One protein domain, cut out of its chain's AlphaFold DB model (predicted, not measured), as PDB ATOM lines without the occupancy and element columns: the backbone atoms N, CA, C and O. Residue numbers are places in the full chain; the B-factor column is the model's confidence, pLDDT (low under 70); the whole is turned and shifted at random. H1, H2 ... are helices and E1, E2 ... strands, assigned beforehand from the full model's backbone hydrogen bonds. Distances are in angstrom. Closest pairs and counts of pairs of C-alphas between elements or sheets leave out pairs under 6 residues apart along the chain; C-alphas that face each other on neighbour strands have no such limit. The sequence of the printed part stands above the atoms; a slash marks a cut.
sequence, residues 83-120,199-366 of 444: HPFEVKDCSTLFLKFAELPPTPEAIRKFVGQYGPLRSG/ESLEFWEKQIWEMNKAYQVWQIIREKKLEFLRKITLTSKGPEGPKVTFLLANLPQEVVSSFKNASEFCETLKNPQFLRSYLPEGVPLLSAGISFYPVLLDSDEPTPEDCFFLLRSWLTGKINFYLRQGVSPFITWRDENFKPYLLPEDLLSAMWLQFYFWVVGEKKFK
ATOM      1  N   HIS A  83     259.726 223.167 193.517       61.84
ATOM      2  CA  HIS A  83     260.325 224.355 192.910       61.84
ATOM      3  C   HIS A  83     260.880 223.959 191.531       61.84
ATOM      4  O   HIS A  83     262.020 223.490 191.444       61.84
ATOM      5  N   PRO A  84     260.088 224.098 190.447       53.44
ATOM      6  CA  PRO A  84     260.346 223.454 189.157       53.44
ATOM      7  C   PRO A  84     261.683 223.756 188.494       53.44
ATOM      8  O   PRO A  84     262.122 222.996 187.629       53.44
ATOM      9  N   PHE A  85     262.289 224.883 188.860       55.34
ATOM     10  CA  PHE A  85     263.414 225.466 188.140       55.34
ATOM     11  C   PHE A  85     264.642 225.725 189.015       55.34
ATOM     12  O   PHE A  85     265.703 226.021 188.476       55.34
ATOM     13  N   GLU A  86     264.536 225.575 190.337       56.12
ATOM     14  CA  GLU A  86     265.671 225.795 191.248       56.12
ATOM     15  C   GLU A  86     266.452 224.504 191.521       56.12
ATOM     16  O   GLU A  86     267.663 224.529 191.743       56.12
ATOM     17  N   VAL A  87     265.790 223.346 191.445       59.03
ATOM     18  CA  VAL A  87     266.440 222.055 191.677       59.03
ATOM     19  C   VAL A  87     266.926 221.485 190.346       59.03
ATOM     20  O   VAL A  87     266.139 221.023 189.520       59.03
ATOM     21  N   LYS A  88     268.250 221.479 190.146       59.81
ATOM     22  CA  LYS A  88     268.928 220.959 188.940       59.81
ATOM     23  C   LYS A  88     268.441 219.560 188.517       59.81
ATOM     24  O   LYS A  88     268.301 219.286 187.324       59.81
ATOM     25  N   ASP A  89     268.087 218.720 189.490       68.62
ATOM     26  CA  ASP A  89     267.616 217.340 189.286       68.62
ATOM     27  C   ASP A  89     266.171 217.219 188.764       68.62
ATOM     28  O   ASP A  89     265.725 216.118 188.401       68.62
ATOM     29  N   CYS A  90     265.435 218.331 188.714       82.69
ATOM     30  CA  CYS A  90     264.034 218.379 188.307       82.69
ATOM     31  C   CYS A  90     263.833 218.754 186.836       82.69
ATOM     32  O   CYS A  90     262.742 218.540 186.324       82.69
ATOM     33  N   SER A  91     264.864 219.219 186.123       88.44
ATOM     34  CA  SER A  91     264.773 219.611 184.701       88.44
ATOM     35  C   SER A  91     264.305 218.487 183.760       88.44
ATOM     36  O   SER A  91     263.758 218.755 182.695       88.44
ATOM     37  N   THR A  92     264.493 217.226 184.158       94.56
ATOM     38  CA  THR A  92     264.137 216.022 183.387       94.56
ATOM     39  C   THR A  92     262.907 215.301 183.931       94.56
ATOM     40  O   THR A  92     262.681 214.128 183.621       94.56
ATOM     41  N   LEU A  93     262.114 215.959 184.781       95.00
ATOM     42  CA  LEU A  93     261.033 215.296 185.499       95.00
ATOM     43  C   LEU A  93     259.957 214.752 184.556       95.00
ATOM     44  O   LEU A  93     259.547 213.606 184.722       95.00
ATOM     45  N   PHE A  94     259.570 215.510 183.529       96.75
ATOM     46  CA  PHE A  94     258.587 215.049 182.543       96.75
ATOM     47  C   PHE A  94     259.036 213.776 181.799       96.75
ATOM     48  O   PHE A  94     258.202 212.936 181.481       96.75
ATOM     49  N   LEU A  95     260.347 213.585 181.578       95.94
ATOM     50  CA  LEU A  95     260.911 212.371 180.966       95.94
ATOM     51  C   LEU A  95     260.835 211.185 181.923       95.94
ATOM     52  O   LEU A  95     260.402 210.102 181.543       95.94
ATOM     53  N   LYS A  96     261.213 211.404 183.189       95.19
ATOM     54  CA  LYS A  96     261.078 210.394 184.248       95.19
ATOM     55  C   LYS A  96     259.615 209.983 184.432       95.19
ATOM     56  O   LYS A  96     259.348 208.817 184.687       95.19
ATOM     57  N   PHE A  97     258.690 210.934 184.305       95.56
ATOM     58  CA  PHE A  97     257.252 210.706 184.407       95.56
ATOM     59  C   PHE A  97     256.683 209.993 183.173       95.56
ATOM     60  O   PHE A  97     255.919 209.048 183.326       95.56
ATOM     61  N   ALA A  98     257.113 210.368 181.963       94.44
ATOM     62  CA  ALA A  98     256.757 209.681 180.720       94.44
ATOM     63  C   ALA A  98     257.198 208.207 180.713       94.44
ATOM     64  O   ALA A  98     256.541 207.364 180.111       94.44
ATOM     65  N   GLU A  99     258.315 207.894 181.369       93.00
ATOM     66  CA  GLU A  99     258.877 206.539 181.469       93.00
ATOM     67  C   GLU A  99     258.452 205.797 182.739       93.00
ATOM     68  O   GLU A  99     258.879 204.664 182.968       93.00
ATOM     69  N   LEU A 100     257.633 206.427 183.585       92.81
ATOM     70  CA  LEU A 100     257.184 205.835 184.833       92.81
ATOM     71  C   LEU A 100     256.248 204.656 184.524       92.81
ATOM     72  O   LEU A 100     255.238 204.848 183.844       92.81
ATOM     73  N   PRO A 101     256.518 203.441 185.038       90.12
ATOM     74  CA  PRO A 101     255.551 202.360 184.949       90.12
ATOM     75  C   PRO A 101     254.249 202.794 185.637       90.12
ATOM     76  O   PRO A 101     254.314 203.268 186.775       90.12
ATOM     77  N   PRO A 102     253.073 202.632 185.009       88.19
ATOM     78  CA  PRO A 102     251.794 202.995 185.614       88.19
ATOM     79  C   PRO A 102     251.369 201.923 186.633       88.19
ATOM     80  O   PRO A 102     250.320 201.307 186.504       88.19
ATOM     81  N   THR A 103     252.228 201.631 187.614       89.25
ATOM     82  CA  THR A 103     251.956 200.687 188.702       89.25
ATOM     83  C   THR A 103     251.789 201.435 190.023       89.25
ATOM     84  O   THR A 103     252.451 202.459 190.240       89.25
ATOM     85  N   PRO A 104     250.962 200.927 190.957       91.31
ATOM     86  CA  PRO A 104     250.778 201.555 192.263       91.31
ATOM     87  C   PRO A 104     252.090 201.781 193.026       91.31
ATOM     88  O   PRO A 104     252.223 202.756 193.761       91.31
ATOM     89  N   GLU A 105     253.073 200.891 192.893       92.62
ATOM     90  CA  GLU A 105     254.378 200.988 193.559       92.62
ATOM     91  C   GLU A 105     255.226 202.115 192.966       92.62
ATOM     92  O   GLU A 105     255.800 202.913 193.711       92.62
ATOM     93  N   ALA A 106     255.292 202.198 191.633       92.62
ATOM     94  CA  ALA A 106     256.047 203.230 190.934       92.62
ATOM     95  C   ALA A 106     255.437 204.618 191.173       92.62
ATOM     96  O   ALA A 106     256.167 205.554 191.499       92.62
ATOM     97  N   ILE A 107     254.104 204.721 191.122       93.62
ATOM     98  CA  ILE A 107     253.363 205.946 191.440       93.62
ATOM     99  C   ILE A 107     253.606 206.356 192.895       93.62
ATOM    100  O   ILE A 107     254.010 207.487 193.145       93.62
ATOM    101  N   ARG A 108     253.472 205.439 193.866       92.19
ATOM    102  CA  ARG A 108     253.759 205.739 195.284       92.19
ATOM    103  C   ARG A 108     255.189 206.227 195.499       92.19
ATOM    104  O   ARG A 108     255.401 207.169 196.260       92.19
ATOM    105  N   LYS A 109     256.166 205.610 194.829       93.38
ATOM    106  CA  LYS A 109     257.569 206.035 194.890       93.38
ATOM    107  C   LYS A 109     257.754 207.434 194.297       93.38
ATOM    108  O   LYS A 109     258.440 208.252 194.905       93.38
ATOM    109  N   PHE A 110     257.130 207.714 193.153       93.56
ATOM    110  CA  PHE A 110     257.181 209.023 192.503       93.56
ATOM    111  C   PHE A 110     256.542 210.108 193.380       93.56
ATOM    112  O   PHE A 110     257.185 211.117 193.659       93.56
ATOM    113  N   VAL A 111     255.341 209.859 193.912       91.12
ATOM    114  CA  VAL A 111     254.639 210.750 194.853       91.12
ATOM    115  C   VAL A 111     255.473 211.010 196.102       91.12
ATOM    116  O   VAL A 111     255.611 212.152 196.530       91.12
ATOM    117  N   GLY A 112     256.072 209.969 196.687       89.81
ATOM    118  CA  GLY A 112     256.928 210.119 197.865       89.81
ATOM    119  C   GLY A 112     258.173 210.975 197.603       89.81
ATOM    120  O   GLY A 112     258.688 211.613 198.522       89.81
ATOM    121  N   GLN A 113     258.652 211.007 196.358       90.94
ATOM    122  CA  GLN A 113     259.819 211.788 195.967       90.94
ATOM    123  C   GLN A 113     259.472 213.238 195.600       90.94
ATOM    124  O   GLN A 113     260.189 214.143 196.037       90.94
ATOM    125  N   TYR A 114     258.409 213.450 194.818       90.75
ATOM    126  CA  TYR A 114     258.111 214.734 194.168       90.75
ATOM    127  C   TYR A 114     256.809 215.407 194.630       90.75
ATOM    128  O   TYR A 114     256.641 216.594 194.379       90.75
ATOM    129  N   GLY A 115     255.924 214.693 195.329       90.44
ATOM    130  CA  GLY A 115     254.610 215.189 195.750       90.44
ATOM    131  C   GLY A 115     253.455 214.781 194.817       90.44
ATOM    132  O   GLY A 115     253.665 214.013 193.874       90.44
ATOM    133  N   PRO A 116     252.219 215.231 195.114       91.50
ATOM    134  CA  PRO A 116     251.050 215.021 194.253       91.50
ATOM    135  C   PRO A 116     251.173 215.783 192.920       91.50
ATOM    136  O   PRO A 116     251.938 216.744 192.831       91.50
ATOM    137  N   LEU A 117     250.421 215.377 191.888       90.50
ATOM    138  CA  LEU A 117     250.443 216.046 190.578       90.50
ATOM    139  C   LEU A 117     249.799 217.433 190.623       90.50
ATOM    140  O   LEU A 117     250.348 218.375 190.058       90.50
ATOM    141  N   ARG A 118     248.653 217.548 191.287       89.38
ATOM    142  CA  ARG A 118     247.910 218.786 191.509       89.38
ATOM    143  C   ARG A 118     248.174 219.302 192.911       89.38
ATOM    144  O   ARG A 118     248.270 218.529 193.871       89.38
ATOM    145  N   SER A 119     248.256 220.621 193.049       77.56
ATOM    146  CA  SER A 119     248.245 221.243 194.364       77.56
ATOM    147  C   SER A 119     246.900 220.893 195.011       77.56
ATOM    148  O   SER A 119     245.833 221.211 194.501       77.56
ATOM    149  N   GLY A 120     246.933 220.144 196.115       55.75
ATOM    150  CA  GLY A 120     245.737 219.657 196.815       55.75
ATOM    151  C   GLY A 120     244.905 220.758 197.479       55.75
ATOM    152  O   GLY A 120     244.131 220.459 198.386       55.75
ATOM    153  N   GLU A 199     244.087 212.487 194.567       86.44
ATOM    154  CA  GLU A 199     244.291 211.902 193.255       86.44
ATOM    155  C   GLU A 199     244.108 210.385 193.285       86.44
ATOM    156  O   GLU A 199     244.804 209.661 194.004       86.44
ATOM    157  N   SER A 200     243.167 209.898 192.477       90.75
ATOM    158  CA  SER A 200     242.961 208.468 192.281       90.75
ATOM    159  C   SER A 200     244.128 207.846 191.510       90.75
ATOM    160  O   SER A 200     244.812 208.511 190.729       90.75
ATOM    161  N   LEU A 201     244.336 206.539 191.690       88.62
ATOM    162  CA  LEU A 201     245.302 205.780 190.892       88.62
ATOM    163  C   LEU A 201     245.012 205.925 189.386       88.62
ATOM    164  O   LEU A 201     245.922 206.197 188.613       88.62
ATOM    165  N   GLU A 202     243.736 205.858 189.002       88.81
ATOM    166  CA  GLU A 202     243.275 206.049 187.621       88.81
ATOM    167  C   GLU A 202     243.684 207.413 187.046       88.81
ATOM    168  O   GLU A 202     244.065 207.523 185.879       88.81
ATOM    169  N   PHE A 203     243.635 208.473 187.863       92.38
ATOM    170  CA  PHE A 203     244.096 209.793 187.446       92.38
ATOM    171  C   PHE A 203     245.595 209.776 187.139       92.38
ATOM    172  O   PHE A 203     246.002 210.257 186.082       92.38
ATOM    173  N   TRP A 204     246.409 209.187 188.018       93.31
ATOM    174  CA  TRP A 204     247.851 209.062 187.807       93.31
ATOM    175  C   TRP A 204     248.189 208.260 186.556       93.31
ATOM    176  O   TRP A 204     248.962 208.730 185.723       93.31
ATOM    177  N   GLU A 205     247.580 207.088 186.392       90.50
ATOM    178  CA  GLU A 205     247.764 206.235 185.215       90.50
ATOM    179  C   GLU A 205     247.432 206.997 183.927       90.50
ATOM    180  O   GLU A 205     248.219 206.996 182.976       90.50
ATOM    181  N   LYS A 206     246.318 207.741 183.924       90.88
ATOM    182  CA  LYS A 206     245.931 208.601 182.804       90.88
ATOM    183  C   LYS A 206     246.971 209.686 182.519       90.88
ATOM    184  O   LYS A 206     247.303 209.900 181.357       90.88
ATOM    185  N   GLN A 207     247.483 210.381 183.536       94.69
ATOM    186  CA  GLN A 207     248.458 211.461 183.336       94.69
ATOM    187  C   GLN A 207     249.818 210.948 182.850       94.69
ATOM    188  O   GLN A 207     250.394 211.532 181.931       94.69
ATOM    189  N   ILE A 208     250.299 209.833 183.408       93.06
ATOM    190  CA  ILE A 208     251.505 209.135 182.934       93.06
ATOM    191  C   ILE A 208     251.339 208.794 181.454       93.06
ATOM    192  O   ILE A 208     252.217 209.079 180.638       93.06
ATOM    193  N   TRP A 209     250.178 208.249 181.089       89.38
ATOM    194  CA  TRP A 209     249.879 207.867 179.717       89.38
ATOM    195  C   TRP A 209     249.817 209.060 178.756       89.38
ATOM    196  O   TRP A 209     250.357 208.994 177.653       89.38
ATOM    197  N   GLU A 210     249.193 210.170 179.152       92.69
ATOM    198  CA  GLU A 210     249.157 211.391 178.338       92.69
ATOM    199  C   GLU A 210     250.563 211.959 178.095       92.69
ATOM    200  O   GLU A 210     250.894 212.277 176.950       92.69
ATOM    201  N   MET A 211     251.410 212.020 179.129       95.94
ATOM    202  CA  MET A 211     252.795 212.485 178.990       95.94
ATOM    203  C   MET A 211     253.627 211.531 178.120       95.94
ATOM    204  O   MET A 211     254.360 211.977 177.237       95.94
ATOM    205  N   ASN A 212     253.488 210.217 178.317       92.81
ATOM    206  CA  ASN A 212     254.176 209.209 177.514       92.81
ATOM    207  C   ASN A 212     253.801 209.306 176.025       92.81
ATOM    208  O   ASN A 212     254.684 209.339 175.168       92.81
ATOM    209  N   LYS A 213     252.509 209.430 175.699       90.69
ATOM    210  CA  LYS A 213     252.058 209.617 174.310       90.69
ATOM    211  C   LYS A 213     252.641 210.881 173.692       90.69
ATOM    212  O   LYS A 213     253.118 210.844 172.560       90.69
ATOM    213  N   ALA A 214     252.617 211.992 174.427       94.69
ATOM    214  CA  ALA A 214     253.178 213.251 173.957       94.69
ATOM    215  C   ALA A 214     254.684 213.125 173.681       94.69
ATOM    216  O   ALA A 214     255.153 213.528 172.614       94.69
ATOM    217  N   TYR A 215     255.417 212.470 174.586       94.75
ATOM    218  CA  TYR A 215     256.823 212.120 174.408       94.75
ATOM    219  C   TYR A 215     257.065 211.297 173.132       94.75
ATOM    220  O   TYR A 215     257.919 211.664 172.323       94.75
ATOM    221  N   GLN A 216     256.303 210.219 172.916       90.62
ATOM    222  CA  GLN A 216     256.455 209.360 171.737       90.62
ATOM    223  C   GLN A 216     256.175 210.116 170.433       90.62
ATOM    224  O   GLN A 216     256.977 210.056 169.501       90.62
ATOM    225  N   VAL A 217     255.073 210.873 170.375       92.50
ATOM    226  CA  VAL A 217     254.729 211.691 169.203       92.50
ATOM    227  C   VAL A 217     255.827 212.706 168.910       92.50
ATOM    228  O   VAL A 217     256.227 212.864 167.755       92.50
ATOM    229  N   TRP A 218     256.383 213.337 169.944       95.81
ATOM    230  CA  TRP A 218     257.516 214.236 169.774       95.81
ATOM    231  C   TRP A 218     258.750 213.533 169.197       95.81
ATOM    232  O   TRP A 218     259.359 214.073 168.277       95.81
ATOM    233  N   GLN A 219     259.098 212.321 169.652       93.62
ATOM    234  CA  GLN A 219     260.205 211.555 169.057       93.62
ATOM    235  C   GLN A 219     259.970 211.281 167.563       93.62
ATOM    236  O   GLN A 219     260.878 211.473 166.756       93.62
ATOM    237  N   ILE A 220     258.749 210.892 167.180       92.50
ATOM    238  CA  ILE A 220     258.385 210.617 165.780       92.50
ATOM    239  C   ILE A 220     258.557 211.869 164.916       92.50
ATOM    240  O   ILE A 220     259.188 211.799 163.859       92.50
ATOM    241  N   ILE A 221     258.033 213.011 165.380       95.06
ATOM    242  CA  ILE A 221     258.138 214.303 164.687       95.06
ATOM    243  C   ILE A 221     259.605 214.725 164.569       95.06
ATOM    244  O   ILE A 221     260.060 215.083 163.482       95.06
ATOM    245  N   ARG A 222     260.354 214.677 165.677       95.31
ATOM    246  CA  ARG A 222     261.739 215.160 165.754       95.31
ATOM    247  C   ARG A 222     262.684 214.351 164.872       95.31
ATOM    248  O   ARG A 222     263.557 214.922 164.228       95.31
ATOM    249  N   GLU A 223     262.522 213.033 164.849       95.19
ATOM    250  CA  GLU A 223     263.400 212.117 164.112       95.19
ATOM    251  C   GLU A 223     262.910 211.839 162.685       95.19
ATOM    252  O   GLU A 223     263.558 211.093 161.955       95.19
ATOM    253  N   LYS A 224     261.778 212.434 162.277       93.56
ATOM    254  CA  LYS A 224     261.140 212.238 160.964       93.56
ATOM    255  C   LYS A 224     261.018 210.754 160.582       93.56
ATOM    256  O   LYS A 224     261.284 210.361 159.447       93.56
ATOM    257  N   LYS A 225     260.605 209.912 161.535       91.50
ATOM    258  CA  LYS A 225     260.516 208.450 161.370       91.50
ATOM    259  C   LYS A 225     259.324 208.039 160.490       91.50
ATOM    260  O   LYS A 225     258.307 207.570 160.992       91.50
ATOM    261  N   LEU A 226     259.466 208.193 159.172       90.19
ATOM    262  CA  LEU A 226     258.427 207.914 158.168       90.19
ATOM    263  C   LEU A 226     257.870 206.485 158.235       90.19
ATOM    264  O   LEU A 226     256.658 206.290 158.216       90.19
ATOM    265  N   GLU A 227     258.745 205.489 158.353       88.62
ATOM    266  CA  GLU A 227     258.327 204.083 158.425       88.62
ATOM    267  C   GLU A 227     257.512 203.793 159.685       88.62
ATOM    268  O   GLU A 227     256.518 203.073 159.644       88.62
ATOM    269  N   PHE A 228     257.878 204.419 160.804       88.50
ATOM    270  CA  PHE A 228     257.098 204.312 162.029       88.50
ATOM    271  C   PHE A 228     255.728 204.974 161.876       88.50
ATOM    272  O   PHE A 228     254.715 204.392 162.253       88.50
ATOM    273  N   LEU A 229     255.694 206.165 161.270       89.56
ATOM    274  CA  LEU A 229     254.468 206.914 161.012       89.56
ATOM    275  C   LEU A 229     253.470 206.092 160.187       89.56
ATOM    276  O   LEU A 229     252.305 205.992 160.560       89.56
ATOM    277  N   ARG A 230     253.934 205.421 159.127       88.62
ATOM    278  CA  ARG A 230     253.111 204.514 158.305       88.62
ATOM    279  C   ARG A 230     252.521 203.354 159.109       88.62
ATOM    280  O   ARG A 230     251.374 202.981 158.894       88.62
ATOM    281  N   LYS A 231     253.275 202.803 160.066       89.31
ATOM    282  CA  LYS A 231     252.818 201.695 160.925       89.31
ATOM    283  C   LYS A 231     251.787 202.104 161.969       89.31
ATOM    284  O   LYS A 231     251.074 201.241 162.464       89.31
ATOM    285  N   ILE A 232     251.684 203.389 162.291       88.19
ATOM    286  CA  ILE A 232     250.690 203.897 163.243       88.19
ATOM    287  C   ILE A 232     249.550 204.661 162.569       88.19
ATOM    288  O   ILE A 232     248.678 205.156 163.270       88.19
ATOM    289  N   THR A 233     249.536 204.789 161.242       88.69
ATOM    290  CA  THR A 233     248.531 205.587 160.528       88.69
ATOM    291  C   THR A 233     247.572 204.678 159.771       88.69
ATOM    292  O   THR A 233     247.974 203.944 158.872       88.69
ATOM    293  N   LEU A 234     246.292 204.736 160.128       88.81
ATOM    294  CA  LEU A 234     245.198 204.119 159.387       88.81
ATOM    295  C   LEU A 234     244.510 205.164 158.517       88.81
ATOM    296  O   LEU A 234     244.156 206.240 158.994       88.81
ATOM    297  N   THR A 235     244.256 204.811 157.265       87.62
ATOM    298  CA  THR A 235     243.456 205.606 156.335       87.62
ATOM    299  C   THR A 235     242.173 204.856 156.031       87.62
ATOM    300  O   THR A 235     242.221 203.725 155.543       87.62
ATOM    301  N   SER A 236     241.022 205.460 156.310       88.12
ATOM    302  CA  SER A 236     239.719 204.908 155.937       88.12
ATOM    303  C   SER A 236     238.966 205.883 155.038       88.12
ATOM    304  O   SER A 236     239.071 207.095 155.197       88.12
ATOM    305  N   LYS A 237     238.203 205.367 154.069       88.19
ATOM    306  CA  LYS A 237     237.301 206.189 153.251       88.19
ATOM    307  C   LYS A 237     235.968 206.323 153.988       88.19
ATOM    308  O   LYS A 237     235.276 205.326 154.179       88.19
ATOM    309  N   GLY A 238     235.646 207.529 154.450       85.19
ATOM    310  CA  GLY A 238     234.349 207.866 155.036       85.19
ATOM    311  C   GLY A 238     233.449 208.617 154.046       85.19
ATOM    312  O   GLY A 238     233.924 209.044 152.996       85.19
ATOM    313  N   PRO A 239     232.161 208.828 154.378       86.56
ATOM    314  CA  PRO A 239     231.235 209.598 153.535       86.56
ATOM    315  C   PRO A 239     231.649 211.071 153.367       86.56
ATOM    316  O   PRO A 239     231.258 211.714 152.403       86.56
ATOM    317  N   GLU A 240     232.453 211.591 154.295       87.38
ATOM    318  CA  GLU A 240     232.968 212.968 154.316       87.38
ATOM    319  C   GLU A 240     234.370 213.084 153.690       87.38
ATOM    320  O   GLU A 240     235.000 214.130 153.801       87.38
ATOM    321  N   GLY A 241     234.885 212.006 153.086       83.62
ATOM    322  CA  GLY A 241     236.246 211.932 152.553       83.62
ATOM    323  C   GLY A 241     237.175 211.003 153.349       83.62
ATOM    324  O   GLY A 241     236.728 210.253 154.232       83.62
ATOM    325  N   PRO A 242     238.476 210.987 153.010       82.94
ATOM    326  CA  PRO A 242     239.464 210.165 153.693       82.94
ATOM    327  C   PRO A 242     239.660 210.638 155.138       82.94
ATOM    328  O   PRO A 242     239.868 211.817 155.423       82.94
ATOM    329  N   LYS A 243     239.595 209.686 156.070       85.25
ATOM    330  CA  LYS A 243     239.841 209.882 157.498       85.25
ATOM    331  C   LYS A 243     241.178 209.255 157.851       85.25
ATOM    332  O   LYS A 243     241.361 208.041 157.728       85.25
ATOM    333  N   VAL A 244     242.103 210.083 158.323       85.00
ATOM    334  CA  VAL A 244     243.371 209.617 158.886       85.00
ATOM    335  C   VAL A 244     243.194 209.397 160.375       85.00
ATOM    336  O   VAL A 244     242.672 210.260 161.066       85.00
ATOM    337  N   THR A 245     243.611 208.239 160.867       85.56
ATOM    338  CA  THR A 245     243.551 207.854 162.274       85.56
ATOM    339  C   THR A 245     244.934 207.417 162.732       85.56
ATOM    340  O   THR A 245     245.489 206.457 162.202       85.56
ATOM    341  N   PHE A 246     245.462 208.060 163.770       85.62
ATOM    342  CA  PHE A 246     246.693 207.615 164.422       85.62
ATOM    343  C   PHE A 246     246.401 206.591 165.518       85.62
ATOM    344  O   PHE A 246     245.555 206.815 166.377       85.62
ATOM    345  N   LEU A 247     247.138 205.488 165.518       84.94
ATOM    346  CA  LEU A 247     247.145 204.466 166.553       84.94
ATOM    347  C   LEU A 247     248.274 204.776 167.538       84.94
ATOM    348  O   LEU A 247     249.398 204.298 167.402       84.94
ATOM    349  N   LEU A 248     247.979 205.616 168.528       81.19
ATOM    350  CA  LEU A 248     248.916 205.911 169.612       81.19
ATOM    351  C   LEU A 248     248.662 204.946 170.772       81.19
ATOM    352  O   LEU A 248     247.660 205.092 171.473       81.19
ATOM    353  N   ALA A 249     249.567 203.986 170.966       79.12
ATOM    354  CA  ALA A 249     249.526 203.024 172.066       79.12
ATOM    355  C   ALA A 249     250.743 203.187 172.988       79.12
ATOM    356  O   ALA A 249     251.816 203.607 172.558       79.12
ATOM    357  N   ASN A 250     250.593 202.807 174.258       75.31
ATOM    358  CA  ASN A 250     251.700 202.770 175.216       75.31
ATOM    359  C   ASN A 250     252.569 201.520 175.015       75.31
ATOM    360  O   ASN A 250     252.618 200.635 175.867       75.31
ATOM    361  N   LEU A 251     253.193 201.405 173.847       78.75
ATOM    362  CA  LEU A 251     254.041 200.273 173.504       78.75
ATOM    363  C   LEU A 251     255.465 200.753 173.231       78.75
ATOM    364  O   LEU A 251     255.637 201.830 172.653       78.75
ATOM    365  N   PRO A 252     256.488 199.964 173.608       80.00
ATOM    366  CA  PRO A 252     257.855 200.236 173.192       80.00
ATOM    367  C   PRO A 252     257.940 200.372 171.671       80.00
ATOM    368  O   PRO A 252     257.223 199.694 170.924       80.00
ATOM    369  N   GLN A 253     258.831 201.241 171.198       80.69
ATOM    370  CA  GLN A 253     258.948 201.528 169.772       80.69
ATOM    371  C   GLN A 253     259.313 200.272 168.966       80.69
ATOM    372  O   GLN A 253     258.887 200.112 167.822       80.69
ATOM    373  N   GLU A 254     260.073 199.370 169.580       84.62
ATOM    374  CA  GLU A 254     260.503 198.078 169.051       84.62
ATOM    375  C   GLU A 254     259.306 197.156 168.791       84.62
ATOM    376  O   GLU A 254     259.237 196.508 167.748       84.62
ATOM    377  N   VAL A 255     258.321 197.168 169.696       85.62
ATOM    378  CA  VAL A 255     257.077 196.400 169.572       85.62
ATOM    379  C   VAL A 255     256.244 196.939 168.416       85.62
ATOM    380  O   VAL A 255     255.862 196.180 167.532       85.62
ATOM    381  N   VAL A 256     256.028 198.256 168.350       85.06
ATOM    382  CA  VAL A 256     255.271 198.866 167.241       85.06
ATOM    383  C   VAL A 256     255.978 198.643 165.894       85.06
ATOM    384  O   VAL A 256     255.344 198.400 164.869       85.06
ATOM    385  N   SER A 257     257.311 198.654 165.896       86.81
ATOM    386  CA  SER A 257     258.112 198.390 164.699       86.81
ATOM    387  C   SER A 257     258.059 196.930 164.238       86.81
ATOM    388  O   SER A 257     258.406 196.678 163.085       86.81
ATOM    389  N   SER A 258     257.618 195.986 165.076       89.94
ATOM    390  CA  SER A 258     257.473 194.573 164.701       89.94
ATOM    391  C   SER A 258     256.241 194.293 163.828       89.94
ATOM    392  O   SER A 258     256.250 193.334 163.058       89.94
ATOM    393  N   PHE A 259     255.217 195.154 163.870       88.94
ATOM    394  CA  PHE A 259     254.045 195.028 163.003       88.94
ATOM    395  C   PHE A 259     254.392 195.388 161.556       88.94
ATOM    396  O   PHE A 259     255.202 196.286 161.290       88.94
ATOM    397  N   LYS A 260     253.763 194.709 160.596       90.94
ATOM    398  CA  LYS A 260     253.944 194.969 159.162       90.94
ATOM    399  C   LYS A 260     253.304 196.292 158.761       90.94
ATOM    400  O   LYS A 260     253.882 197.026 157.968       90.94
ATOM    401  N   ASN A 261     252.123 196.598 159.296       91.12
ATOM    402  CA  ASN A 261     251.370 197.811 158.983       91.12
ATOM    403  C   ASN A 261     250.377 198.174 160.102       91.12
ATOM    404  O   ASN A 261     250.159 197.406 161.040       91.12
ATOM    405  N   ALA A 262     249.749 199.345 159.973       88.00
ATOM    406  CA  ALA A 262     248.778 199.848 160.939       88.00
ATOM    407  C   ALA A 262     247.517 198.978 161.069       88.00
ATOM    408  O   ALA A 262     246.916 198.944 162.139       88.00
ATOM    409  N   SER A 263     247.117 198.248 160.021       88.88
ATOM    410  CA  SER A 263     245.947 197.361 160.081       88.88
ATOM    411  C   SER A 263     246.221 196.144 160.960       88.88
ATOM    412  O   SER A 263     245.423 195.846 161.839       88.88
ATOM    413  N   GLU A 264     247.362 195.474 160.768       90.38
ATOM    414  CA  GLU A 264     247.799 194.375 161.638       90.38
ATOM    415  C   GLU A 264     247.957 194.857 163.081       90.38
ATOM    416  O   GLU A 264     247.523 194.183 164.016       90.38
ATOM    417  N   PHE A 265     248.512 196.060 163.261       87.38
ATOM    418  CA  PHE A 265     248.633 196.667 164.578       87.38
ATOM    419  C   PHE A 265     247.260 196.890 165.233       87.38
ATOM    420  O   PHE A 265     247.048 196.492 166.376       87.38
ATOM    421  N   CYS A 266     246.297 197.446 164.492       86.06
ATOM    422  CA  CYS A 266     244.922 197.652 164.950       86.06
ATOM    423  C   CYS A 266     244.218 196.339 165.314       86.06
ATOM    424  O   CYS A 266     243.627 196.239 166.387       86.06
ATOM    425  N   GLU A 267     244.304 195.317 164.457       88.12
ATOM    426  CA  GLU A 267     243.706 194.001 164.720       88.12
ATOM    427  C   GLU A 267     244.340 193.321 165.938       88.12
ATOM    428  O   GLU A 267     243.633 192.764 166.778       88.12
ATOM    429  N   THR A 268     245.660 193.442 166.102       86.81
ATOM    430  CA  THR A 268     246.350 192.934 167.295       86.81
ATOM    431  C   THR A 268     245.867 193.659 168.547       86.81
ATOM    432  O   THR A 268     245.608 193.022 169.565       86.81
ATOM    433  N   LEU A 269     245.679 194.980 168.478       81.31
ATOM    434  CA  LEU A 269     245.185 195.762 169.610       81.31
ATOM    435  C   LEU A 269     243.749 195.393 170.020       81.31
ATOM    436  O   LEU A 269     243.414 195.488 171.200       81.31
ATOM    437  N   LYS A 270     242.914 194.923 169.082       84.69
ATOM    438  CA  LYS A 270     241.572 194.394 169.385       84.69
ATOM    439  C   LYS A 270     241.613 193.068 170.147       84.69
ATOM    440  O   LYS A 270     240.623 192.719 170.786       84.69
ATOM    441  N   ASN A 271     242.732 192.336 170.105       85.56
ATOM    442  CA  ASN A 271     242.899 191.083 170.830       85.56
ATOM    443  C   ASN A 271     244.043 191.157 171.866       85.56
ATOM    444  O   ASN A 271     245.202 190.851 171.567       85.56
ATOM    445  N   PRO A 272     243.708 191.474 173.133       76.19
ATOM    446  CA  PRO A 272     244.648 191.571 174.248       76.19
ATOM    447  C   PRO A 272     245.605 190.382 174.421       76.19
ATOM    448  O   PRO A 272     246.712 190.556 174.931       76.19
ATOM    449  N   GLN A 273     245.197 189.169 174.031       82.69
ATOM    450  CA  GLN A 273     246.035 187.976 174.168       82.69
ATOM    451  C   GLN A 273     247.187 187.965 173.161       82.69
ATOM    452  O   GLN A 273     248.295 187.591 173.535       82.69
ATOM    453  N   PHE A 274     246.965 188.434 171.927       82.44
ATOM    454  CA  PHE A 274     248.039 188.538 170.937       82.44
ATOM    455  C   PHE A 274     249.047 189.613 171.327       82.44
ATOM    456  O   PHE A 274     250.241 189.376 171.223       82.44
ATOM    457  N   LEU A 275     248.619 190.755 171.881       80.12
ATOM    458  CA  LEU A 275     249.568 191.767 172.367       80.12
ATOM    459  C   LEU A 275     250.564 191.210 173.394       80.12
ATOM    460  O   LEU A 275     251.717 191.636 173.408       80.12
ATOM    461  N   ARG A 276     250.157 190.239 174.229       81.25
ATOM    462  CA  ARG A 276     251.063 189.618 175.212       81.25
ATOM    463  C   ARG A 276     252.257 188.929 174.568       81.25
ATOM    464  O   ARG A 276     253.318 188.955 175.173       81.25
ATOM    465  N   SER A 277     252.116 188.344 173.375       84.75
ATOM    466  CA  SER A 277     253.244 187.676 172.711       84.75
ATOM    467  C   SER A 277     254.279 188.653 172.156       84.75
ATOM    468  O   SER A 277     255.401 188.247 171.877       84.75
ATOM    469  N   TYR A 278     253.911 189.927 171.988       80.06
ATOM    470  CA  TYR A 278     254.815 190.977 171.513       80.06
ATOM    471  C   TYR A 278     255.414 191.811 172.647       80.06
ATOM    472  O   TYR A 278     256.414 192.499 172.445       80.06
ATOM    473  N   LEU A 279     254.801 191.790 173.830       76.94
ATOM    474  CA  LEU A 279     255.272 192.551 174.976       76.94
ATOM    475  C   LEU A 279     256.430 191.826 175.675       76.94
ATOM    476  O   LEU A 279     256.338 190.621 175.912       76.94
ATOM    477  N   PRO A 280     257.497 192.545 176.067       74.00
ATOM    478  CA  PRO A 280     258.502 191.997 176.966       74.00
ATOM    479  C   PRO A 280     257.858 191.472 178.255       74.00
ATOM    480  O   PRO A 280     256.877 192.037 178.754       74.00
ATOM    481  N   GLU A 281     258.429 190.406 178.809       77.00
ATOM    482  CA  GLU A 281     257.944 189.802 180.048       77.00
ATOM    483  C   GLU A 281     257.888 190.856 181.172       77.00
ATOM    484  O   GLU A 281     258.855 191.577 181.425       77.00
ATOM    485  N   GLY A 282     256.722 190.994 181.817       69.75
ATOM    486  CA  GLY A 282     256.495 191.958 182.900       69.75
ATOM    487  C   GLY A 282     255.927 193.328 182.497       69.75
ATOM    488  O   GLY A 282     255.685 194.143 183.386       69.75
ATOM    489  N   VAL A 283     255.654 193.601 181.211       65.62
ATOM    490  CA  VAL A 283     254.972 194.846 180.798       65.62
ATOM    491  C   VAL A 283     253.445 194.698 180.940       65.62
ATOM    492  O   VAL A 283     252.844 193.865 180.256       65.62
ATOM    493  N   PRO A 284     252.771 195.476 181.814       64.62
ATOM    494  CA  PRO A 284     251.336 195.336 182.041       64.62
ATOM    495  C   PRO A 284     250.506 195.793 180.832       64.62
ATOM    496  O   PRO A 284     250.650 196.910 180.334       64.62
ATOM    497  N   LEU A 285     249.564 194.942 180.412       60.81
ATOM    498  CA  LEU A 285     248.691 195.171 179.253       60.81
ATOM    499  C   LEU A 285     247.677 196.313 179.432       60.81
ATOM    500  O   LEU A 285     247.145 196.830 178.454       60.81
ATOM    501  N   LEU A 286     247.395 196.682 180.687       48.72
ATOM    502  CA  LEU A 286     246.301 197.570 181.112       48.72
ATOM    503  C   LEU A 286     246.405 199.017 180.587       48.72
ATOM    504  O   LEU A 286     245.530 199.827 180.858       48.72
ATOM    505  N   SER A 287     247.441 199.345 179.813       51.25
ATOM    506  CA  SER A 287     247.721 200.700 179.324       51.25
ATOM    507  C   SER A 287     247.661 200.854 177.798       51.25
ATOM    508  O   SER A 287     247.986 201.922 177.276       51.25
ATOM    509  N   ALA A 288     247.199 199.835 177.062       53.34
ATOM    510  CA  ALA A 288     246.964 199.915 175.617       53.34
ATOM    511  C   ALA A 288     245.676 200.699 175.288       53.34
ATOM    512  O   ALA A 288     244.810 200.236 174.551       53.34
ATOM    513  N   GLY A 289     245.526 201.899 175.854       57.44
ATOM    514  CA  GLY A 289     244.547 202.851 175.353       57.44
ATOM    515  C   GLY A 289     244.912 203.201 173.913       57.44
ATOM    516  O   GLY A 289     246.073 203.487 173.620       57.44
ATOM    517  N   ILE A 290     243.931 203.174 173.018       62.25
ATOM    518  CA  ILE A 290     244.081 203.676 171.653       62.25
ATOM    519  C   ILE A 290     243.348 205.002 171.613       62.25
ATOM    520  O   ILE A 290     242.170 205.087 171.956       62.25
ATOM    521  N   SER A 291     244.048 206.058 171.231       65.12
ATOM    522  CA  SER A 291     243.395 207.331 170.946       65.12
ATOM    523  C   SER A 291     243.246 207.466 169.441       65.12
ATOM    524  O   SER A 291     244.245 207.617 168.752       65.12
ATOM    525  N   PHE A 292     242.011 207.408 168.954       66.00
ATOM    526  CA  PHE A 292     241.685 207.660 167.556       66.00
ATOM    527  C   PHE A 292     241.549 209.171 167.358       66.00
ATOM    528  O   PHE A 292     240.727 209.807 168.016       66.00
ATOM    529  N   TYR A 293     242.345 209.744 166.459       68.19
ATOM    530  CA  TYR A 293     242.226 211.149 166.062       68.19
ATOM    531  C   TYR A 293     241.860 211.211 164.585       68.19
ATOM    532  O   TYR A 293     242.772 211.283 163.764       68.19
ATOM    533  N   PRO A 294     240.562 211.112 164.243       71.38
ATOM    534  CA  PRO A 294     240.125 211.254 162.868       71.38
ATOM    535  C   PRO A 294     240.344 212.700 162.432       71.38
ATOM    536  O   PRO A 294     239.832 213.623 163.067       71.38
ATOM    537  N   VAL A 295     241.079 212.893 161.344       76.75
ATOM    538  CA  VAL A 295     241.158 214.194 160.677       76.75
ATOM    539  C   VAL A 295     240.782 214.023 159.216       76.75
ATOM    540  O   VAL A 295     241.229 213.076 158.566       76.75
ATOM    541  N   LEU A 296     239.902 214.908 158.754       76.31
ATOM    542  CA  LEU A 296     239.503 215.007 157.358       76.31
ATOM    543  C   LEU A 296     240.632 215.675 156.579       76.31
ATOM    544  O   LEU A 296     241.176 216.685 157.025       76.31
ATOM    545  N   LEU A 297     240.980 215.089 155.440       80.50
ATOM    546  CA  LEU A 297     241.920 215.671 154.492       80.50
ATOM    547  C   LEU A 297     241.212 215.914 153.164       80.50
ATOM    548  O   LEU A 297     240.401 215.096 152.738       80.50
ATOM    549  N   ASP A 298     241.575 217.013 152.508       81.56
ATOM    550  CA  ASP A 298     241.048 217.366 151.186       81.56
ATOM    551  C   ASP A 298     241.648 216.488 150.065       81.56
ATOM    552  O   ASP A 298     241.100 216.420 148.969       81.56
ATOM    553  N   SER A 299     242.772 215.808 150.334       81.81
ATOM    554  CA  SER A 299     243.441 214.880 149.410       81.81
ATOM    555  C   SER A 299     242.977 213.442 149.630       81.81
ATOM    556  O   SER A 299     242.974 212.972 150.767       81.81
ATOM    557  N   ASP A 300     242.703 212.719 148.539       80.25
ATOM    558  CA  ASP A 300     242.353 211.289 148.536       80.25
ATOM    559  C   ASP A 300     243.427 210.392 149.178       80.25
ATOM    560  O   ASP A 300     243.106 209.338 149.740       80.25
ATOM    561  N   GLU A 301     244.694 210.814 149.123       84.62
ATOM    562  CA  GLU A 301     245.826 210.116 149.730       84.62
ATOM    563  C   GLU A 301     246.625 211.070 150.636       84.62
ATOM    564  O   GLU A 301     247.144 212.083 150.154       84.62
ATOM    565  N   PRO A 302     246.752 210.779 151.948       84.75
ATOM    566  CA  PRO A 302     247.569 211.586 152.847       84.75
ATOM    567  C   PRO A 302     249.045 211.464 152.494       84.75
ATOM    568  O   PRO A 302     249.623 210.372 152.509       84.75
ATOM    569  N   THR A 303     249.695 212.600 152.276       90.56
ATOM    570  CA  THR A 303     251.149 212.642 152.191       90.56
ATOM    571  C   THR A 303     251.764 212.448 153.586       90.56
ATOM    572  O   THR A 303     251.117 212.671 154.618       90.56
ATOM    573  N   PRO A 304     253.046 212.058 153.676       90.31
ATOM    574  CA  PRO A 304     253.723 212.019 154.965       90.31
ATOM    575  C   PRO A 304     253.772 213.374 155.680       90.31
ATOM    576  O   PRO A 304     253.772 213.405 156.910       90.31
ATOM    577  N   GLU A 305     253.800 214.485 154.936       91.25
ATOM    578  CA  GLU A 305     253.787 215.823 155.535       91.25
ATOM    579  C   GLU A 305     252.427 216.137 156.160       91.25
ATOM    580  O   GLU A 305     252.401 216.653 157.277       91.25
ATOM    581  N   ASP A 306     251.320 215.721 155.531       88.81
ATOM    582  CA  ASP A 306     249.984 215.818 156.135       88.81
ATOM    583  C   ASP A 306     249.961 215.067 157.468       88.81
ATOM    584  O   ASP A 306     249.558 215.602 158.499       88.81
ATOM    585  N   CYS A 307     250.509 213.850 157.497       89.50
ATOM    586  CA  CYS A 307     250.570 213.055 158.718       89.50
ATOM    587  C   CYS A 307     251.399 213.739 159.826       89.50
ATOM    588  O   CYS A 307     250.980 213.769 160.986       89.50
ATOM    589  N   PHE A 308     252.554 214.328 159.493       92.31
ATOM    590  CA  PHE A 308     253.341 215.102 160.459       92.31
ATOM    591  C   PHE A 308     252.622 216.367 160.921       92.31
ATOM    592  O   PHE A 308     252.695 216.701 162.106       92.31
ATOM    593  N   PHE A 309     251.926 217.067 160.027       91.12
ATOM    594  CA  PHE A 309     251.124 218.235 160.367       91.12
ATOM    595  C   PHE A 309     250.030 217.886 161.385       91.12
ATOM    596  O   PHE A 309     249.883 218.581 162.396       91.12
ATOM    597  N   LEU A 310     249.328 216.767 161.187       89.62
ATOM    598  CA  LEU A 310     248.312 216.294 162.126       89.62
ATOM    599  C   LEU A 310     248.908 215.936 163.495       89.62
ATOM    600  O   LEU A 310     248.368 216.340 164.526       89.62
ATOM    601  N   LEU A 311     250.056 215.249 163.526       91.62
ATOM    602  CA  LEU A 311     250.754 214.940 164.777       91.62
ATOM    603  C   LEU A 311     251.233 216.199 165.512       91.62
ATOM    604  O   LEU A 311     251.078 216.289 166.732       91.62
ATOM    605  N   ARG A 312     251.782 217.189 164.793       94.50
ATOM    606  CA  ARG A 312     252.174 218.489 165.371       94.50
ATOM    607  C   ARG A 312     250.965 219.219 165.945       94.50
ATOM    608  O   ARG A 312     251.052 219.742 167.054       94.50
ATOM    609  N   SER A 313     249.846 219.222 165.223       91.56
ATOM    610  CA  SER A 313     248.599 219.860 165.655       91.56
ATOM    611  C   SER A 313     248.055 219.213 166.927       91.56
ATOM    612  O   SER A 313     247.757 219.911 167.897       91.56
ATOM    613  N   TRP A 314     248.019 217.879 166.972       92.62
ATOM    614  CA  TRP A 314     247.633 217.137 168.169       92.62
ATOM    615  C   TRP A 314     248.545 217.448 169.364       92.62
ATOM    616  O   TRP A 314     248.059 217.798 170.442       92.62
ATOM    617  N   LEU A 315     249.866 217.361 169.166       95.38
ATOM    618  CA  LEU A 315     250.855 217.586 170.219       95.38
ATOM    619  C   LEU A 315     250.748 219.007 170.781       95.38
ATOM    620  O   LEU A 315     250.720 219.201 171.995       95.38
ATOM    621  N   THR A 316     250.623 219.992 169.893       95.94
ATOM    622  CA  THR A 316     250.450 221.403 170.253       95.94
ATOM    623  C   THR A 316     249.155 221.613 171.032       95.94
ATOM    624  O   THR A 316     249.165 222.273 172.069       95.94
ATOM    625  N   GLY A 317     248.046 221.006 170.593       94.94
ATOM    626  CA  GLY A 317     246.770 221.053 171.308       94.94
ATOM    627  C   GLY A 317     246.871 220.488 172.727       94.94
ATOM    628  O   GLY A 317     246.353 221.092 173.666       94.94
ATOM    629  N   LYS A 318     247.596 219.376 172.905       95.38
ATOM    630  CA  LYS A 318     247.835 218.770 174.222       95.38
ATOM    631  C   LYS A 318     248.684 219.649 175.127       95.38
ATOM    632  O   LYS A 318     248.280 219.901 176.257       95.38
ATOM    633  N   ILE A 319     249.814 220.147 174.631       97.06
ATOM    634  CA  ILE A 319     250.678 221.050 175.400       97.06
ATOM    635  C   ILE A 319     249.884 222.288 175.827       97.06
ATOM    636  O   ILE A 319     249.812 222.595 177.014       97.06
ATOM    637  N   ASN A 320     249.193 222.939 174.888       96.44
ATOM    638  CA  ASN A 320     248.396 224.131 175.173       96.44
ATOM    639  C   ASN A 320     247.272 223.869 176.181       96.44
ATOM    640  O   ASN A 320     246.989 224.740 176.999       96.44
ATOM    641  N   PHE A 321     246.641 222.691 176.148       95.44
ATOM    642  CA  PHE A 321     245.632 222.313 177.135       95.44
ATOM    643  C   PHE A 321     246.205 222.339 178.556       95.44
ATOM    644  O   PHE A 321     245.633 222.997 179.419       95.44
ATOM    645  N   TYR A 322     247.347 221.693 178.801       95.62
ATOM    646  CA  TYR A 322     247.941 221.661 180.142       95.62
ATOM    647  C   TYR A 322     248.543 223.002 180.567       95.62
ATOM    648  O   TYR A 322     248.413 223.371 181.731       95.62
ATOM    649  N   LEU A 323     249.137 223.761 179.639       95.56
ATOM    650  CA  LEU A 323     249.648 225.098 179.947       95.56
ATOM    651  C   LEU A 323     248.514 226.057 180.341       95.56
ATOM    652  O   LEU A 323     248.629 226.742 181.348       95.56
ATOM    653  N   ARG A 324     247.380 226.061 179.624       95.31
ATOM    654  CA  ARG A 324     246.223 226.916 179.966       95.31
ATOM    655  C   ARG A 324     245.584 226.585 181.314       95.31
ATOM    656  O   ARG A 324     244.894 227.432 181.864       95.31
ATOM    657  N   GLN A 325     245.732 225.350 181.789       93.38
ATOM    658  CA  GLN A 325     245.067 224.866 183.003       93.38
ATOM    659  C   GLN A 325     245.876 225.095 184.279       93.38
ATOM    660  O   GLN A 325     245.306 224.966 185.355       93.38
ATOM    661  N   GLY A 326     247.175 225.381 184.184       91.81
ATOM    662  CA  GLY A 326     248.005 225.510 185.382       91.81
ATOM    663  C   GLY A 326     249.337 226.212 185.175       91.81
ATOM    664  O   GLY A 326     250.221 226.044 186.002       91.81
ATOM    665  N   VAL A 327     249.533 226.950 184.080       94.31
ATOM    666  CA  VAL A 327     250.710 227.807 183.896       94.31
ATOM    667  C   VAL A 327     250.251 229.236 183.679       94.31
ATOM    668  O   VAL A 327     249.631 229.560 182.667       94.31
ATOM    669  N   SER A 328     250.622 230.094 184.620       93.75
ATOM    670  CA  SER A 328     250.263 231.504 184.614       93.75
ATOM    671  C   SER A 328     251.493 232.362 184.287       93.75
ATOM    672  O   SER A 328     252.583 232.098 184.807       93.75
ATOM    673  N   PRO A 329     251.376 233.381 183.415       93.69
ATOM    674  CA  PRO A 329     252.431 234.370 183.260       93.69
ATOM    675  C   PRO A 329     252.575 235.163 184.565       93.69
ATOM    676  O   PRO A 329     251.587 235.568 185.174       93.69
ATOM    677  N   PHE A 330     253.810 235.388 184.996       90.75
ATOM    678  CA  PHE A 330     254.128 236.063 186.246       90.75
ATOM    679  C   PHE A 330     255.320 236.997 186.048       90.75
ATOM    680  O   PHE A 330     256.276 236.652 185.360       90.75
ATOM    681  N   ILE A 331     255.287 238.172 186.669       89.38
ATOM    682  CA  ILE A 331     256.424 239.096 186.705       89.38
ATOM    683  C   ILE A 331     256.944 239.110 188.135       89.38
ATOM    684  O   ILE A 331     256.188 239.358 189.074       89.38
ATOM    685  N   THR A 332     258.233 238.832 188.309       83.44
ATOM    686  CA  THR A 332     258.876 238.913 189.621       83.44
ATOM    687  C   THR A 332     259.435 240.309 189.852       83.44
ATOM    688  O   THR A 332     260.040 240.898 188.961       83.44
ATOM    689  N   TRP A 333     259.280 240.816 191.071       82.69
ATOM    690  CA  TRP A 333     259.883 242.076 191.510       82.69
ATOM    691  C   TRP A 333     261.407 241.979 191.701       82.69
ATOM    692  O   TRP A 333     262.061 242.994 191.904       82.69
ATOM    693  N   ARG A 334     261.981 240.765 191.663       80.31
ATOM    694  CA  ARG A 334     263.428 240.538 191.831       80.31
ATOM    695  C   ARG A 334     264.255 240.810 190.576       80.31
ATOM    696  O   ARG A 334     265.471 240.913 190.685       80.31
ATOM    697  N   ASP A 335     263.628 240.862 189.405       78.88
ATOM    698  CA  ASP A 335     264.305 241.223 188.161       78.88
ATOM    699  C   ASP A 335     264.032 242.703 187.890       78.88
ATOM    700  O   ASP A 335     262.880 243.090 187.685       78.88
ATOM    701  N   GLU A 336     265.084 243.525 187.888       86.25
ATOM    702  CA  GLU A 336     265.002 244.970 187.622       86.25
ATOM    703  C   GLU A 336     264.326 245.282 186.275       86.25
ATOM    704  O   GLU A 336     263.775 246.364 186.090       86.25
ATOM    705  N   ASN A 337     264.321 244.322 185.344       90.56
ATOM    706  CA  ASN A 337     263.746 244.481 184.012       90.56
ATOM    707  C   ASN A 337     262.303 243.967 183.891       90.56
ATOM    708  O   ASN A 337     261.791 243.894 182.774       90.56
ATOM    709  N   PHE A 338     261.648 243.575 184.994       87.88
ATOM    710  CA  PHE A 338     260.276 243.039 184.992       87.88
ATOM    711  C   PHE A 338     260.071 241.910 183.969       87.88
ATOM    712  O   PHE A 338     259.037 241.822 183.298       87.88
ATOM    713  N   LYS A 339     261.076 241.039 183.819       88.56
ATOM    714  CA  LYS A 339     261.036 239.956 182.837       88.56
ATOM    715  C   LYS A 339     259.829 239.043 183.110       88.56
ATOM    716  O   LYS A 339     259.611 238.658 184.260       88.56
ATOM    717  N   PRO A 340     259.038 238.673 182.087       88.50
ATOM    718  CA  PRO A 340     257.950 237.724 182.267       88.50
ATOM    719  C   PRO A 340     258.497 236.304 182.460       88.50
ATOM    720  O   PRO A 340     259.407 235.859 181.756       88.50
ATOM    721  N   TYR A 341     257.893 235.577 183.393       90.25
ATOM    722  CA  TYR A 341     258.138 234.171 183.694       90.25
ATOM    723  C   TYR A 341     256.852 233.371 183.503       90.25
ATOM    724  O   TYR A 341     255.750 233.897 183.628       90.25
ATOM    725  N   LEU A 342     256.993 232.079 183.220       93.69
ATOM    726  CA  LEU A 342     255.883 231.131 183.237       93.69
ATOM    727  C   LEU A 342     255.935 230.365 184.557       93.69
ATOM    728  O   LEU A 342     256.890 229.623 184.801       93.69
ATOM    729  N   LEU A 343     254.933 230.570 185.410       92.06
ATOM    730  CA  LEU A 343     254.848 229.958 186.731       92.06
ATOM    731  C   LEU A 343     253.816 228.824 186.709       92.06
ATOM    732  O   LEU A 343     252.624 229.096 186.549       92.06
ATOM    733  N   PRO A 344     254.240 227.558 186.848       94.00
ATOM    734  CA  PRO A 344     253.308 226.456 187.014       94.00
ATOM    735  C   PRO A 344     252.702 226.456 188.426       94.00
ATOM    736  O   PRO A 344     253.400 226.705 189.409       94.00
ATOM    737  N   GLU A 345     251.415 226.145 188.521       91.88
ATOM    738  CA  GLU A 345     250.631 226.115 189.763       91.88
ATOM    739  C   GLU A 345     250.753 224.776 190.504       91.88
ATOM    740  O   GLU A 345     250.444 224.672 191.695       91.88
ATOM    741  N   ASP A 346     251.207 223.735 189.801       92.00
ATOM    742  CA  ASP A 346     251.365 222.390 190.336       92.00
ATOM    743  C   ASP A 346     252.467 221.578 189.624       92.00
ATOM    744  O   ASP A 346     253.146 222.041 188.703       92.00
ATOM    745  N   LEU A 347     252.694 220.346 190.087       93.38
ATOM    746  CA  LEU A 347     253.735 219.470 189.551       93.38
ATOM    747  C   LEU A 347     253.435 219.044 188.106       93.38
ATOM    748  O   LEU A 347     254.346 218.938 187.283       93.38
ATOM    749  N   LEU A 348     252.162 218.804 187.787       95.31
ATOM    750  CA  LEU A 348     251.722 218.372 186.464       95.31
ATOM    751  C   LEU A 348     251.970 219.449 185.407       95.31
ATOM    752  O   LEU A 348     252.630 219.184 184.401       95.31
ATOM    753  N   SER A 349     251.471 220.658 185.646       95.06
ATOM    754  CA  SER A 349     251.682 221.829 184.792       95.06
ATOM    755  C   SER A 349     253.166 222.136 184.623       95.06
ATOM    756  O   SER A 349     253.615 222.415 183.511       95.06
ATOM    757  N   ALA A 350     253.966 221.968 185.678       95.25
ATOM    758  CA  ALA A 350     255.404 222.148 185.589       95.25
ATOM    759  C   ALA A 350     256.097 221.125 184.679       95.25
ATOM    760  O   ALA A 350     256.975 221.496 183.900       95.25
ATOM    761  N   MET A 351     255.703 219.849 184.729       96.94
ATOM    762  CA  MET A 351     256.224 218.838 183.801       96.94
ATOM    763  C   MET A 351     255.824 219.144 182.353       96.94
ATOM    764  O   MET A 351     256.652 219.035 181.449       96.94
ATOM    765  N   TRP A 352     254.584 219.579 182.114       97.62
ATOM    766  CA  TRP A 352     254.146 219.991 180.776       97.62
ATOM    767  C   TRP A 352     254.869 221.242 180.270       97.62
ATOM    768  O   TRP A 352     255.175 221.322 179.082       97.62
ATOM    769  N   LEU A 353     255.220 222.176 181.155       96.50
ATOM    770  CA  LEU A 353     256.038 223.341 180.824       96.50
ATOM    771  C   LEU A 353     257.485 222.960 180.478       96.50
ATOM    772  O   LEU A 353     258.043 223.465 179.505       96.50
ATOM    773  N   GLN A 354     258.086 222.015 181.206       96.12
ATOM    774  CA  GLN A 354     259.396 221.458 180.838       96.12
ATOM    775  C   GLN A 354     259.354 220.770 179.468       96.12
ATOM    776  O   GLN A 354     260.255 220.957 178.649       96.12
ATOM    777  N   PHE A 355     258.292 220.005 179.206       97.75
ATOM    778  CA  PHE A 355     258.091 219.358 177.917       97.75
ATOM    779  C   PHE A 355     257.900 220.379 176.787       97.75
ATOM    780  O   PHE A 355     258.521 220.239 175.734       97.75
ATOM    781  N   TYR A 356     257.127 221.444 177.021       97.75
ATOM    782  CA  TYR A 356     256.991 222.570 176.095       97.75
ATOM    783  C   TYR A 356     258.357 223.141 175.705       97.75
ATOM    784  O   TYR A 356     258.655 223.213 174.513       97.75
ATOM    785  N   PHE A 357     259.220 223.453 176.681       96.88
ATOM    786  CA  PHE A 357     260.562 223.975 176.401       96.88
ATOM    787  C   PHE A 357     261.425 223.013 175.582       96.88
ATOM    788  O   PHE A 357     262.254 223.458 174.786       96.88
ATOM    789  N   TRP A 358     261.226 221.701 175.723       97.19
ATOM    790  CA  TRP A 358     261.894 220.745 174.846       97.19
ATOM    791  C   TRP A 358     261.393 220.821 173.404       97.19
ATOM    792  O   TRP A 358     262.194 220.810 172.469       97.19
ATOM    793  N   VAL A 359     260.072 220.877 173.231       97.38
ATOM    794  CA  VAL A 359     259.417 220.884 171.917       97.38
ATOM    795  C   VAL A 359     259.774 222.142 171.127       97.38
ATOM    796  O   VAL A 359     260.050 222.046 169.933       97.38
ATOM    797  N   VAL A 360     259.851 223.303 171.786       97.06
ATOM    798  CA  VAL A 360     260.266 224.560 171.133       97.06
ATOM    799  C   VAL A 360     261.783 224.691 170.949       97.06
ATOM    800  O   VAL A 360     262.243 225.618 170.294       97.06
ATOM    801  N   GLY A 361     262.576 223.755 171.484       95.94
ATOM    802  CA  GLY A 361     264.033 223.728 171.322       95.94
ATOM    803  C   GLY A 361     264.823 224.613 172.293       95.94
ATOM    804  O   GLY A 361     266.053 224.612 172.226       95.94
ATOM    805  N   GLU A 362     264.144 225.292 173.222       95.62
ATOM    806  CA  GLU A 362     264.750 226.067 174.318       95.62
ATOM    807  C   GLU A 362     265.543 225.176 175.278       95.62
ATOM    808  O   GLU A 362     266.552 225.587 175.849       95.62
ATOM    809  N   LYS A 363     265.104 223.922 175.443       95.69
ATOM    810  CA  LYS A 363     265.796 222.915 176.246       95.69
ATOM    811  C   LYS A 363     266.197 221.708 175.417       95.69
ATOM    812  O   LYS A 363     265.453 221.230 174.562       95.69
ATOM    813  N   LYS A 364     267.388 221.174 175.689       95.62
ATOM    814  CA  LYS A 364     267.927 219.979 175.030       95.62
ATOM    815  C   LYS A 364     268.161 218.895 176.064       95.62
ATOM    816  O   LYS A 364     268.841 219.122 177.054       95.62
ATOM    817  N   PHE A 365     267.669 217.694 175.784       95.75
ATOM    818  CA  PHE A 365     267.820 216.546 176.672       95.75
ATOM    819  C   PHE A 365     268.515 215.391 175.961       95.75
ATOM    820  O   PHE A 365     268.214 215.085 174.802       95.75
ATOM    821  N   LYS A 366     269.445 214.740 176.661       95.81
ATOM    822  CA  LYS A 366     270.130 213.523 176.203       95.81
ATOM    823  C   LYS A 366     270.220 212.513 177.341       95.81
ATOM    824  O   LYS A 366     270.291 212.887 178.510       95.81
TER     825      LYS A 366
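This is residues 83 to 120 and 199 to 366 of the 444 residues of an uncharacterized protein of Candidatus Caldatribacterium californiense (UniProt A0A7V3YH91). Two long helices, H3 and H8, cross at a slant and join two lobes: one holds H4 to H7, the hairpin E1 and E2 and the long link after H7, and the other holds H1, H2, H9 and the hairpin E3 and E4. H3 runs from the second lobe to the first and H8 runs back, on into the hairpin E3 and E4, which reaches out to Glu 336. The printed part has 206 residues, mostly helix, in the order H1 H2 H3 H4 E1 E2 H5 H6 H7 H8 E3 E4 H9; each sheet is two antiparallel strands. It is compact, with a radius of gyration of the C-alphas of 18.8 A and spans of 57, 41 and 31 A.

H1 is residues 93 to 98, beginning at C-alpha 93 (261.033, 215.296, 185.499), and H2 is 104 to 114, 15.2 A long. H3, residues 201 to 223, is 32.9 A long. H4 is 226 to 232, E1 233 to 238, E2 241 to 246, 16.4 A, H5 253 to 258, H6 262 to 270 and H7 272 to 278. H8, residues 304 to 326, is 33.8 A long and begins at (253.723, 212.019, 154.965). E3 is 327 to 331, E4 340 to 344, and H9, 347 to 359, is 18.6 A long and ends at (259.417, 220.884, 171.917).

H3, H8 and H9 form an up-and-down bundle, each running against the one before it. Residues 214 to 221 of H3 touch H8 at a steep tilt of 40 degrees, closest at the C-alphas of Ala 214 and Leu 315, 6.2 A. H9 touches H8, with Gly 326 and Ser 349 closest at 5.2 A between C-alphas, at 34 degrees, a shallow tilt only just short of steep. H1 is about perpendicular to H3, at 85 degrees, and touches it, the C-alphas of Ala 98 and Asn 212 being closest at 4.1 A. H2 is near H1, and close to but not clearly touching H3, with the C-alphas of Pro 104 and Leu 201 closest at 7.1 A. H4 touches H5, with the C-alphas of Phe 228 and Ser 257 closest at 6.6 A, and H6, with those of Lys 231 and Ala 262 closest at 4.4 A. H6 and H7 only just touch, with 3 pairs of C-alphas within 8 A, and only at the corner, Thr 268 and Phe 274 closest at 6.0 A. In the hairpin E1 and E2, N 234 and O 245 are 2.8 A apart; in the hairpin E3 and E4, N 330 and O 341 are 2.8 A apart, both within hydrogen-bond range. Every O i to N i+4 pair is within that range in H1, H2, H3, H4, H5, H6, H8 and H9; H7 has 0 of 3, with 3 of 4 O i to N i+3 pairs.

The C-alphas of Gln 273 and Glu 336, the two farthest apart, are 61.6 A apart. Residues 121 to 198 are not printed, and C-alphas 120 and 199 are 8.7 A apart across the cut. The link from H7 to H8 is long, with 25 residues. The mean pLDDT of the printed part is 86.7; residues 83 to 89, 120 and 282 to 293 are under 70.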